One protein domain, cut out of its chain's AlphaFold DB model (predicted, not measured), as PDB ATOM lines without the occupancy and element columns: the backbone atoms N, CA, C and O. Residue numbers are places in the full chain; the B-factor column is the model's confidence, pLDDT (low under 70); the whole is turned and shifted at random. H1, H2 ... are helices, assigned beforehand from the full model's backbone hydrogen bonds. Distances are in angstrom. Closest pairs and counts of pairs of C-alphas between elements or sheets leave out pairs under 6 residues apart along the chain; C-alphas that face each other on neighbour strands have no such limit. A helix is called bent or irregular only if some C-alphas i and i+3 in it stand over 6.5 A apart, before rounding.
ATOM      1  N   GLU A  11     -14.390  19.398  54.155       84.31
ATOM      2  CA  GLU A  11     -14.072  18.006  53.825       84.31
ATOM      3  C   GLU A  11     -13.151  17.341  54.861       84.31
ATOM      4  O   GLU A  11     -13.350  16.169  55.182       84.31
ATOM      5  N   GLU A  12     -12.205  18.077  55.460       84.31
ATOM      6  CA  GLU A  12     -11.331  17.542  56.514       84.31
ATOM      7  C   GLU A  12     -12.113  17.199  57.781       84.31
ATOM      8  O   GLU A  12     -11.854  16.180  58.422       84.31
ATOM      9  N   GLY A  13     -13.096  18.033  58.134       83.56
ATOM     10  CA  GLY A  13     -14.013  17.744  59.232       83.56
ATOM     11  C   GLY A  13     -14.826  16.482  58.956       83.56
ATOM     12  O   GLY A  13     -14.938  15.619  59.827       83.56
ATOM     13  N   CYS A  14     -15.331  16.339  57.727       85.12
ATOM     14  CA  CYS A  14     -16.086  15.157  57.324       85.12
ATOM     15  C   CYS A  14     -15.248  13.880  57.429       85.12
ATOM     16  O   CYS A  14     -15.692  12.895  58.016       85.12
ATOM     17  N   HIS A  15     -14.010  13.926  56.933       84.50
ATOM     18  CA  HIS A  15     -13.079  12.807  57.007       84.50
ATOM     19  C   HIS A  15     -12.712  12.458  58.456       84.50
ATOM     20  O   HIS A  15     -12.777  11.295  58.845       84.50
ATOM     21  N   LYS A  16     -12.382  13.460  59.283       84.94
ATOM     22  CA  LYS A  16     -11.981  13.251  60.684       84.94
ATOM     23  C   LYS A  16     -13.081  12.601  61.520       84.94
ATOM     24  O   LYS A  16     -12.781  11.774  62.375       84.94
ATOM     25  N   PHE A  17     -14.338  12.966  61.281       84.81
ATOM     26  CA  PHE A  17     -15.482  12.391  61.991       84.81
ATOM     27  C   PHE A  17     -16.115  11.195  61.278       84.81
ATOM     28  O   PHE A  17     -17.122  10.680  61.758       84.81
ATOM     29  N   ASN A  18     -15.546  10.749  60.153       84.50
ATOM     30  CA  ASN A  18     -16.097   9.680  59.323       84.50
ATOM     31  C   ASN A  18     -17.586   9.905  58.974       84.50
ATOM     32  O   ASN A  18     -18.408   8.985  58.995       84.50
ATOM     33  N   ILE A  19     -17.946  11.159  58.690       85.88
ATOM     34  CA  ILE A  19     -19.293  11.555  58.277       85.88
ATOM     35  C   ILE A  19     -19.324  11.821  56.775       85.88
ATOM     36  O   ILE A  19     -18.342  12.243  56.166       85.88
ATOM     37  N   LEU A  20     -20.488  11.580  56.171       84.62
ATOM     38  CA  LEU A  20     -20.727  11.908  54.769       84.62
ATOM     39  C   LEU A  20     -20.666  13.421  54.560       84.62
ATOM     40  O   LEU A  20     -21.124  14.187  55.412       84.62
ATOM     41  N   SER A  21     -20.187  13.841  53.387       86.69
ATOM     42  CA  SER A  21     -20.320  15.240  52.986       86.69
ATOM     43  C   SER A  21     -21.797  15.629  52.880       86.69
ATOM     44  O   SER A  21     -22.676  14.778  52.693       86.69
ATOM     45  N   LEU A  22     -22.086  16.928  52.962       86.94
ATOM     46  CA  LEU A  22     -23.448  17.444  52.837       86.94
ATOM     47  C   LEU A  22     -24.136  16.958  51.551       86.94
ATOM     48  O   LEU A  22     -25.289  16.530  51.590       86.94
ATOM     49  N   GLU A  23     -23.421  16.970  50.427       85.56
ATOM     50  CA  GLU A  23     -23.941  16.509  49.137       85.56
ATOM     51  C   GLU A  23     -24.271  15.014  49.146       85.56
ATOM     52  O   GLU A  23     -25.352  14.610  48.717       85.56
ATOM     53  N   GLN A  24     -23.376  14.189  49.693       86.19
ATOM     54  CA  GLN A  24     -23.584  12.746  49.809       86.19
ATOM     55  C   GLN A  24     -24.749  12.422  50.746       86.19
ATOM     56  O   GLN A  24     -25.568  11.550  50.450       86.19
ATOM     57  N   SER A  25     -24.845  13.141  51.865       86.31
ATOM     58  CA  SER A  25     -25.937  13.010  52.826       86.31
ATOM     59  C   SER A  25     -27.279  13.382  52.188       86.31
ATOM     60  O   SER A  25     -28.250  12.630  52.295       86.31
ATOM     61  N   ARG A  26     -27.320  14.481  51.423       88.50
ATOM     62  CA  ARG A  26     -28.509  14.922  50.685       88.50
ATOM     63  C   ARG A  26     -28.925  13.909  49.621       88.50
ATOM     64  O   ARG A  26     -30.081  13.489  49.606       88.50
ATOM     65  N   ALA A  27     -27.983  13.447  48.802       87.62
ATOM     66  CA  ALA A  27     -28.232  12.433  47.781       87.62
ATOM     67  C   ALA A  27     -28.750  11.120  48.393       87.62
ATOM     68  O   ALA A  27     -29.704  10.527  47.886       87.62
ATOM     69  N   ARG A  28     -28.177  10.689  49.522       87.88
ATOM     70  CA  ARG A  28     -28.651   9.523  50.278       87.88
ATOM     71  C   ARG A  28     -30.078   9.721  50.791       87.88
ATOM     72  O   ARG A  28     -30.892   8.808  50.675       87.88
ATOM     73  N   GLY A  29     -30.392  10.893  51.344       88.62
ATOM     74  CA  GLY A  29     -31.739  11.230  51.807       88.62
ATOM     75  C   GLY A  29     -32.779  11.169  50.686       88.62
ATOM     76  O   GLY A  29     -33.834  10.552  50.853       88.62
ATOM     77  N   ASP A  30     -32.454  11.733  49.523       88.69
ATOM     78  CA  ASP A  30     -33.321  11.697  48.343       88.69
ATOM     79  C   ASP A  30     -33.520  10.257  47.817       88.69
ATOM     80  O   ASP A  30     -34.651   9.865  47.517       88.69
ATOM     81  N   LEU A  31     -32.467   9.426  47.789       88.38
ATOM     82  CA  LEU A  31     -32.564   8.002  47.429       88.38
ATOM     83  C   LEU A  31     -33.463   7.215  48.394       88.38
ATOM     84  O   LEU A  31     -34.328   6.457  47.955       88.38
ATOM     85  N   ILE A  32     -33.320   7.428  49.706       86.75
ATOM     86  CA  ILE A  32     -34.176   6.789  50.718       86.75
ATOM     87  C   ILE A  32     -35.634   7.213  50.527       86.75
ATOM     88  O   ILE A  32     -36.543   6.384  50.610       86.75
ATOM     89  N   LYS A  33     -35.883   8.499  50.252       85.62
ATOM     90  CA  LYS A  33     -37.232   9.005  49.976       85.62
ATOM     91  C   LYS A  33     -37.830   8.320  48.746       85.62
ATOM     92  O   LYS A  33     -38.990   7.916  48.788       85.62
ATOM     93  N   LYS A  34     -37.031   8.132  47.691       86.31
ATOM     94  CA  LYS A  34     -37.436   7.433  46.465       86.31
ATOM     95  C   LYS A  34     -37.718   5.948  46.686       86.31
ATOM     96  O   LYS A  34     -38.664   5.437  46.104       86.31
ATOM     97  N   PHE A  35     -36.961   5.284  47.550       86.19
ATOM     98  CA  PHE A  35     -37.171   3.878  47.895       86.19
ATOM     99  C   PHE A  35     -38.450   3.636  48.707       86.19
ATOM    100  O   PHE A  35     -39.142   2.646  48.499       86.19
ATOM    101  N   LYS A  36     -38.802   4.555  49.614       82.44
ATOM    102  CA  LYS A  36     -40.018   4.441  50.444       82.44
ATOM    103  C   LYS A  36     -41.321   4.651  49.668       82.44
ATOM    104  O   LYS A  36     -42.367   4.185  50.100       82.44
ATOM    105  N   LEU A  37     -41.245   5.374  48.555       80.06
ATOM    106  CA  LEU A  37     -42.373   5.788  47.724       80.06
ATOM    107  C   LEU A  37     -43.187   4.629  47.117       80.06
ATOM    108  O   LEU A  37     -44.390   4.585  47.349       80.06
ATOM    109  N   PRO A  38     -42.581   3.690  46.363       73.50
ATOM    110  CA  PRO A  38     -43.320   2.579  45.763       73.50
ATOM    111  C   PRO A  38     -43.803   1.552  46.795       73.50
ATOM    112  O   PRO A  38     -44.752   0.831  46.529       73.50
ATOM    113  N   LYS A  39     -43.187   1.502  47.982       71.00
ATOM    114  CA  LYS A  39     -43.506   0.526  49.037       71.00
ATOM    115  C   LYS A  39     -44.697   0.915  49.916       71.00
ATOM    116  O   LYS A  39     -44.842   0.366  51.003       71.00
ATOM    117  N   SER A  40     -45.467   1.934  49.527       63.97
ATOM    118  CA  SER A  40     -46.584   2.503  50.307       63.97
ATOM    119  C   SER A  40     -46.259   2.883  51.765       63.97
ATOM    120  O   SER A  40     -47.157   3.218  52.526       63.97
ATOM    121  N   ILE A  41     -44.977   2.934  52.158       64.69
ATOM    122  CA  ILE A  41     -44.532   3.386  53.491       64.69
ATOM    123  C   ILE A  41     -44.878   4.873  53.688       64.69
ATOM    124  O   ILE A  41     -44.972   5.371  54.808       64.69
ATOM    125  N   ARG A  42     -45.037   5.609  52.582       65.19
ATOM    126  CA  ARG A  42     -45.502   6.994  52.557       65.19
ATOM    127  C   ARG A  42     -46.475   7.205  51.408       65.19
ATOM    128  O   ARG A  42     -46.091   7.053  50.250       65.19
ATOM    129  N   THR A  43     -47.679   7.662  51.730       70.50
ATOM    130  CA  THR A  43     -48.622   8.198  50.745       70.50
ATOM    131  C   THR A  43     -48.120   9.562  50.271       70.50
ATOM    132  O   THR A  43     -47.820  10.439  51.081       70.50
ATOM    133  N   LEU A  44     -47.971   9.735  48.959       73.00
ATOM    134  CA  LEU A  44     -47.527  10.986  48.345       73.00
ATOM    135  C   LEU A  44     -48.478  11.350  47.209       73.00
ATOM    136  O   LEU A  44     -48.616  10.596  46.248       73.00
ATOM    137  N   ASN A  45     -49.085  12.531  47.312       79.69
ATOM    138  CA  ASN A  45     -49.888  13.108  46.241       79.69
ATOM    139  C   ASN A  45     -48.950  13.731  45.208       79.69
ATOM    140  O   ASN A  45     -48.317  14.762  45.445       79.69
ATOM    141  N   TRP A  46     -48.815  13.071  44.063       75.12
ATOM    142  CA  TRP A  46     -47.991  13.570  42.974       75.12
ATOM    143  C   TRP A  46     -48.751  14.628  42.180       75.12
ATOM    144  O   TRP A  46     -49.671  14.306  41.442       75.12
ATOM    145  N   HIS A  47     -48.301  15.882  42.245       78.81
ATOM    146  CA  HIS A  47     -48.722  16.886  41.258       78.81
ATOM    147  C   HIS A  47     -48.167  16.570  39.863       78.81
ATOM    148  O   HIS A  47     -48.801  16.832  38.849       78.81
ATOM    149  N   PHE A  48     -46.964  15.987  39.814       77.19
ATOM    150  CA  PHE A  48     -46.338  15.510  38.588       77.19
ATOM    151  C   PHE A  48     -45.619  14.195  38.863       77.19
ATOM    152  O   PHE A  48     -44.687  14.150  39.672       77.19
ATOM    153  N   HIS A  49     -46.018  13.137  38.161       80.75
ATOM    154  CA  HIS A  49     -45.344  11.853  38.273       80.75
ATOM    155  C   HIS A  49     -43.926  11.921  37.677       80.75
ATOM    156  O   HIS A  49     -43.718  12.529  36.620       80.75
ATOM    157  N   PRO A  50     -42.926  11.311  38.339       83.88
ATOM    158  CA  PRO A  50     -41.589  11.196  37.777       83.88
ATOM    159  C   PRO A  50     -41.623  10.359  36.494       83.88
ATOM    160  O   PRO A  50     -42.216   9.283  36.460       83.88
ATOM    161  N   GLN A  51     -40.953  10.843  35.448       87.38
ATOM    162  CA  GLN A  51     -40.877  10.140  34.170       87.38
ATOM    163  C   GLN A  51     -39.910   8.955  34.258       87.38
ATOM    164  O   GLN A  51     -38.828   9.051  34.844       87.38
ATOM    165  N   SER A  52     -40.286   7.838  33.641       90.38
ATOM    166  CA  SER A  52     -39.438   6.655  33.503       90.38
ATOM    167  C   SER A  52     -39.505   6.114  32.076       90.38
ATOM    168  O   SER A  52     -40.438   6.407  31.332       90.38
ATOM    169  N   SER A  53     -38.472   5.389  31.657       90.06
ATOM    170  CA  SER A  53     -38.484   4.658  30.394       90.06
ATOM    171  C   SER A  53     -39.236   3.343  30.534       90.06
ATOM    172  O   SER A  53     -39.169   2.700  31.580       90.06
ATOM    173  N   MET A  54     -39.819   2.879  29.431       87.62
ATOM    174  CA  MET A  54     -40.310   1.507  29.354       87.62
ATOM    175  C   MET A  54     -39.157   0.503  29.535       87.62
ATOM    176  O   MET A  54     -38.058   0.756  29.018       87.62
ATOM    177  N   PRO A  55     -39.381  -0.607  30.262       89.12
ATOM    178  CA  PRO A  55     -38.427  -1.710  30.345       89.12
ATOM    179  C   PRO A  55     -38.209  -2.326  28.954       89.12
ATOM    180  O   PRO A  55     -39.124  -2.358  28.132       89.12
ATOM    181  N   ARG A  56     -36.986  -2.783  28.660       86.44
ATOM    182  CA  ARG A  56     -36.636  -3.435  27.382       86.44
ATOM    183  C   ARG A  56     -35.621  -4.549  27.605       86.44
ATOM    184  O   ARG A  56     -34.638  -4.329  28.310       86.44
ATOM    185  N   GLY A  57     -35.828  -5.704  26.970       82.19
ATOM    186  CA  GLY A  57     -34.853  -6.804  26.945       82.19
ATOM    187  C   GLY A  57     -34.429  -7.282  28.337       82.19
ATOM    188  O   GLY A  57     -33.239  -7.327  28.627       82.19
ATOM    189  N   GLY A  58     -35.397  -7.526  29.229       80.94
ATOM    190  CA  GLY A  58     -35.143  -7.972  30.607       80.94
ATOM    191  C   GLY A  58     -34.582  -6.904  31.554       80.94
ATOM    192  O   GLY A  58     -34.381  -7.180  32.731       80.94
ATOM    193  N   ARG A  59     -34.346  -5.673  31.081       83.56
ATOM    194  CA  ARG A  59     -33.871  -4.562  31.919       83.56
ATOM    195  C   ARG A  59     -35.040  -3.803  32.533       83.56
ATOM    196  O   ARG A  59     -36.022  -3.510  31.842       83.56
ATOM    197  N   ARG A  60     -34.896  -3.410  33.801       86.88
ATOM    198  CA  ARG A  60     -35.877  -2.579  34.513       86.88
ATOM    199  C   ARG A  60     -36.088  -1.205  33.864       86.88
ATOM    200  O   ARG A  60     -35.254  -0.711  33.099       86.88
ATOM    201  N   SER A  61     -37.190  -0.551  34.228       89.44
ATOM    202  CA  SER A  61     -37.430   0.849  33.878       89.44
ATOM    203  C   SER A  61     -36.375   1.761  34.517       89.44
ATOM    204  O   SER A  61     -35.953   1.572  35.660       89.44
ATOM    205  N   MET A  62     -35.929   2.768  33.765       90.31
ATOM    206  CA  MET A  62     -34.956   3.753  34.232       90.31
ATOM    207  C   MET A  62     -35.635   5.102  34.416       90.31
ATOM    208  O   MET A  62     -36.433   5.527  33.579       90.31
ATOM    209  N   LEU A  63     -35.303   5.808  35.493       90.81
ATOM    210  CA  LEU A  63     -35.773   7.174  35.694       90.81
ATOM    211  C   LEU A  63     -35.203   8.085  34.610       90.81
ATOM    212  O   LEU A  63     -34.055   7.934  34.183       90.81
ATOM    213  N   ARG A  64     -36.005   9.063  34.199       90.69
ATOM    214  CA  ARG A  64     -35.593  10.120  33.280       90.69
ATOM    215  C   ARG A  64     -35.686  11.465  33.971       90.69
ATOM    216  O   ARG A  64     -36.639  11.746  34.697       90.69
ATOM    217  N   ARG A  65     -34.684  12.308  33.725       89.69
ATOM    218  CA  ARG A  65     -34.735  13.703  34.160       89.69
ATOM    219  C   ARG A  65     -35.815  14.427  33.375       89.69
ATOM    220  O   ARG A  65     -35.865  14.318  32.151       89.69
ATOM    221  N   LYS A  66     -36.619  15.220  34.075       87.12
ATOM    222  CA  LYS A  66     -37.509  16.182  33.431       87.12
ATOM    223  C   LYS A  66     -36.680  17.385  33.003       87.12
ATOM    224  O   LYS A  66     -36.240  18.159  33.856       87.12
ATOM    225  N   ILE A  67     -36.468  17.521  31.698       85.12
ATOM    226  CA  ILE A  67     -35.787  18.668  31.098       85.12
ATOM    227  C   ILE A  67     -36.843  19.735  30.823       85.12
ATOM    228  O   ILE A  67     -37.840  19.475  30.154       85.12
ATOM    229  N   VAL A  68     -36.641  20.927  31.379       84.19
ATOM    230  CA  VAL A  68     -37.509  22.083  31.151       84.19
ATOM    231  C   VAL A  68     -36.678  23.146  30.463       84.19
ATOM    232  O   VAL A  68     -35.625  23.536  30.971       84.19
ATOM    233  N   ARG A  69     -37.144  23.583  29.291       86.75
ATOM    234  CA  ARG A  69     -36.457  24.593  28.485       86.75
ATOM    235  C   ARG A  69     -36.233  25.856  29.324       86.75
ATOM    236  O   ARG A  69     -37.137  26.289  30.033       86.75
ATOM    237  N   CYS A  70     -35.021  26.404  29.259       86.06
ATOM    238  CA  CYS A  70     -34.612  27.622  29.967       86.06
ATOM    239  C   CYS A  70     -34.754  27.582  31.506       86.06
ATOM    240  O   CYS A  70     -34.849  28.631  32.132       86.06
ATOM    241  N   CYS A  71     -34.759  26.401  32.140       83.69
ATOM    242  CA  CYS A  71     -34.877  26.285  33.599       83.69
ATOM    243  C   CYS A  71     -33.845  25.312  34.187       83.69
ATOM    244  O   CYS A  71     -34.148  24.161  34.520       83.69
ATOM    245  N   ASN A  72     -32.613  25.799  34.352       83.94
ATOM    246  CA  ASN A  72     -31.502  25.014  34.901       83.94
ATOM    247  C   ASN A  72     -31.666  24.721  36.402       83.94
ATOM    248  O   ASN A  72     -31.171  23.709  36.890       83.94
ATOM    249  N   GLN A  73     -32.427  25.537  37.137       84.81
ATOM    250  CA  GLN A  73     -32.686  25.355  38.570       84.81
ATOM    251  C   GLN A  73     -33.364  24.007  38.869       84.81
ATOM    252  O   GLN A  73     -33.137  23.409  39.922       84.81
ATOM    253  N   ARG A  74     -34.152  23.477  37.920       84.38
ATOM    254  CA  ARG A  74     -34.817  22.171  38.050       84.38
ATOM    255  C   ARG A  74     -33.864  20.985  37.940       84.38
ATOM    256  O   ARG A  74     -34.271  19.869  38.262       84.38
ATOM    257  N   TYR A  75     -32.616  21.186  37.518       83.88
ATOM    258  CA  TYR A  75     -31.623  20.114  37.455       83.88
ATOM    259  C   TYR A  75     -31.360  19.506  38.842       83.88
ATOM    260  O   TYR A  75     -31.327  18.286  38.988       83.88
ATOM    261  N   ASN A  76     -31.297  20.358  39.870       82.69
ATOM    262  CA  ASN A  76     -30.992  19.976  41.253       82.69
ATOM    263  C   ASN A  76     -32.231  19.615  42.092       82.69
ATOM    264  O   ASN A  76     -32.135  19.465  43.310       82.69
ATOM    265  N   PHE A  77     -33.411  19.485  41.478       86.25
ATOM    266  CA  PHE A  77     -34.598  19.014  42.197       86.25
ATOM    267  C   PHE A  77     -34.409  17.562  42.633       86.25
ATOM    268  O   PHE A  77     -33.846  16.771  41.878       86.25
ATOM    269  N   SER A  78     -34.952  17.186  43.797       80.56
ATOM    270  CA  SER A  78     -34.751  15.858  44.404       80.56
ATOM    271  C   SER A  78     -34.951  14.693  43.430       80.56
ATOM    272  O   SER A  78     -34.139  13.779  43.401       80.56
ATOM    273  N   ASN A  79     -35.983  14.730  42.576       84.38
ATOM    274  CA  ASN A  79     -36.211  13.667  41.586       84.38
ATOM    275  C   ASN A  79     -35.198  13.674  40.428       84.38
ATOM    276  O   ASN A  79     -34.881  12.605  39.921       84.38
ATOM    277  N   ASN A  80     -34.709  14.844  39.999       88.94
ATOM    278  CA  ASN A  80     -33.793  14.990  38.861       88.94
ATOM    279  C   ASN A  80     -32.325  14.747  39.253       88.94
ATOM    280  O   ASN A  80     -31.576  14.137  38.483       88.94
ATOM    281  N   GLY A  81     -31.925  15.180  40.452       86.94
ATOM    282  CA  GLY A  81     -30.564  15.025  40.966       86.94
ATOM    283  C   GLY A  81     -30.181  13.560  41.182       86.94
ATOM    284  O   GLY A  81     -29.071  13.153  40.847       86.94
ATOM    285  N   ILE A  82     -31.122  12.730  41.642       89.88
ATOM    286  CA  ILE A  82     -30.855  11.315  41.943       89.88
ATOM    287  C   ILE A  82     -30.990  10.366  40.752       89.88
ATOM    288  O   ILE A  82     -30.719   9.182  40.921       89.88
ATOM    289  N   VAL A  83     -31.400  10.830  39.564       90.88
ATOM    290  CA  VAL A  83     -31.694   9.943  38.417       90.88
ATOM    291  C   VAL A  83     -30.526   9.012  38.095       90.88
ATOM    292  O   VAL A  83     -30.716   7.803  37.992       90.88
ATOM    293  N   ASN A  84     -29.312   9.557  37.986       90.38
ATOM    294  CA  ASN A  84     -28.127   8.755  37.677       90.38
ATOM    295  C   ASN A  84     -27.800   7.763  38.800       90.38
ATOM    296  O   ASN A  84     -27.476   6.613  38.521       90.38
ATOM    297  N   LEU A  85     -27.906   8.200  40.060       89.69
ATOM    298  CA  LEU A  85     -27.616   7.357  41.220       89.69
ATOM    299  C   LEU A  85     -28.612   6.205  41.332       89.69
ATOM    300  O   LEU A  85     -28.202   5.065  41.503       89.69
ATOM    301  N   TRP A  86     -29.904   6.494  41.175       90.25
ATOM    302  CA  TRP A  86     -30.966   5.495  41.201       90.25
ATOM    303  C   TRP A  86     -30.807   4.478  40.072       90.25
ATOM    304  O   TRP A  86     -30.872   3.277  40.308       90.25
ATOM    305  N   ASN A  87     -30.547   4.943  38.848       90.75
ATOM    306  CA  ASN A  87     -30.389   4.054  37.700       90.75
ATOM    307  C   ASN A  87     -29.147   3.157  37.809       90.75
ATOM    308  O   ASN A  87     -29.173   2.064  37.253       90.75
ATOM    309  N   GLY A  88     -28.114   3.580  38.545       88.94
ATOM    310  CA  GLY A  88     -26.912   2.786  38.818       88.94
ATOM    311  C   GLY A  88     -27.048   1.750  39.941       88.94
ATOM    312  O   GLY A  88     -26.107   0.998  40.172       88.94
ATOM    313  N   LEU A  89     -28.181   1.697  40.650       88.06
ATOM    314  CA  LEU A  89     -28.435   0.676  41.675       88.06
ATOM    315  C   LEU A  89     -28.590  -0.717  41.058       88.06
ATOM    316  O   LEU A  89     -29.168  -0.838  39.982       88.06
ATOM    317  N   SER A  90     -28.186  -1.780  41.750       87.69
ATOM    318  CA  SER A  90     -28.573  -3.137  41.340       87.69
ATOM    319  C   SER A  90     -30.064  -3.381  41.587       87.69
ATOM    320  O   SER A  90     -30.687  -2.717  42.421       87.69
ATOM    321  N   ASP A  91     -30.653  -4.319  40.846       85.12
ATOM    322  CA  ASP A  91     -32.061  -4.698  41.022       85.12
ATOM    323  C   ASP A  91     -32.319  -5.323  42.398       85.12
ATOM    324  O   ASP A  91     -33.346  -5.043  43.014       85.12
ATOM    325  N   GLU A  92     -31.342  -6.057  42.936       85.62
ATOM    326  CA  GLU A  92     -31.365  -6.594  44.302       85.62
ATOM    327  C   GLU A  92     -31.608  -5.498  45.346       85.62
ATOM    328  O   GLU A  92     -32.458  -5.645  46.220       85.62
ATOM    329  N   ILE A  93     -30.904  -4.363  45.239       85.19
ATOM    330  CA  ILE A  93     -31.041  -3.257  46.195       85.19
ATOM    331  C   ILE A  93     -32.419  -2.604  46.071       85.19
ATOM    332  O   ILE A  93     -33.041  -2.301  47.089       85.19
ATOM    333  N   ILE A  94     -32.906  -2.385  44.846       84.69
ATOM    334  CA  ILE A  94     -34.212  -1.747  44.627       84.69
ATOM    335  C   ILE A  94     -35.353  -2.624  45.151       84.69
ATOM    336  O   ILE A  94     -36.269  -2.103  45.788       84.69
ATOM    337  N   ASN A  95     -35.277  -3.932  44.909       83.88
ATOM    338  CA  ASN A  95     -36.312  -4.880  45.305       83.88
ATOM    339  C   ASN A  95     -36.200  -5.314  46.774       83.88
ATOM    340  O   ASN A  95     -37.186  -5.780  47.331       83.88
ATOM    341  N   SER A  96     -35.046  -5.129  47.426       84.00
ATOM    342  CA  SER A  96     -34.848  -5.500  48.834       84.00
ATOM    343  C   SER A  96     -35.881  -4.862  49.759       84.00
ATOM    344  O   SER A  96     -36.239  -3.706  49.566       84.00
TER     345      SER A  96
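AT A GLANCE: This is residues 11 to 96 of the 110 residues of the protein "RNA-directed DNA polymerase from mobile element jockey-like" of Brachionus plicatilis (UniProt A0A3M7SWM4). One longer helix, H2, is crossed at a slant by a loose row of four short helices, H3, H4, H5 and H6, while the short helix H1 sits off by itself beyond the first end of H2. From the last end of H2 a wide loop without named elements, residues 37 to 71, swings out and folds back past H5 and H4 to reach H3; residues 43 to 48 and 68 to 73 stick out, of which 72 and 73 belong to H3. The printed part has 86 residues with six named helices, H1 to H6 in chain order, and no named strand; the class is all helix, though under half of the residues, 40 of 86, are in named elements. The whole is loose, with a radius of gyration of the C-alphas of 15.1 A, and spans 44 by 37 by 29 A.

HOW THE PARTS SIT: H2, residues 22 to 36, only just touches H4, residues 78 to 81, with 3 pairs of C-alphas within 8 A. H2 touches H4 with residues 27 to 30 alone, and the closest C-alphas of the two, those of Asp 30 and Ser 78, are 5.9 A apart. H2 and H5, residues 83 to 87, are close but not clearly touching, the closest C-alphas being those of Leu 31 and Trp 86 at 6.9 A. H2 and H6, residues 91 to 95, are also close but not clearly touching, with the C-alphas of Phe 35 and Ile 94 closest at 7.1 A. H4 and H5 meet only through their link. H3, residues 72 to 76, is close to H4 but not clearly touching it, with the C-alphas of Tyr 75 and Gly 81 closest at 6.3 A. H1, residues 11 to 16, is apart from H2 and touches no helix. Every O i to N i+4 pair is within hydrogen-bond range in H1, H2, H5 and H6; in H3 it is 0 of 1, with 1 of 2 O i to N i+3 pairs within range, and H4 is too short for an O i to N i+4 pair.

IN THESE COORDINATES: H2 is 21.2 A from first to last C-alpha, from C-alpha 22 at (-23.448, 17.444, 52.837) to C-alpha 36 at (-40.018, 4.441, 50.444). H1 is 8.6 A long and begins at C-alpha 11, (-14.072, 18.006, 53.825). H3 is 8.1 A long and neither bent nor irregular, but only just: C-alphas 73 and 76 are 6.2 A apart. H4 is 5.5 A long, H5 6.1 A and H6 6.0 A, and H6 ends at C-alpha 95, (-36.312, -4.880, 45.305).

THE WHOLE: The two C-alphas farthest apart, those of Gly 13 and Gly 57, are 45.6 A from each other. The link from H2 to H3, 35 residues, is long, and the other links are tight. The printed part has no cut. Its mean pLDDT is 84.5, and residues 40 to 42 are under 70.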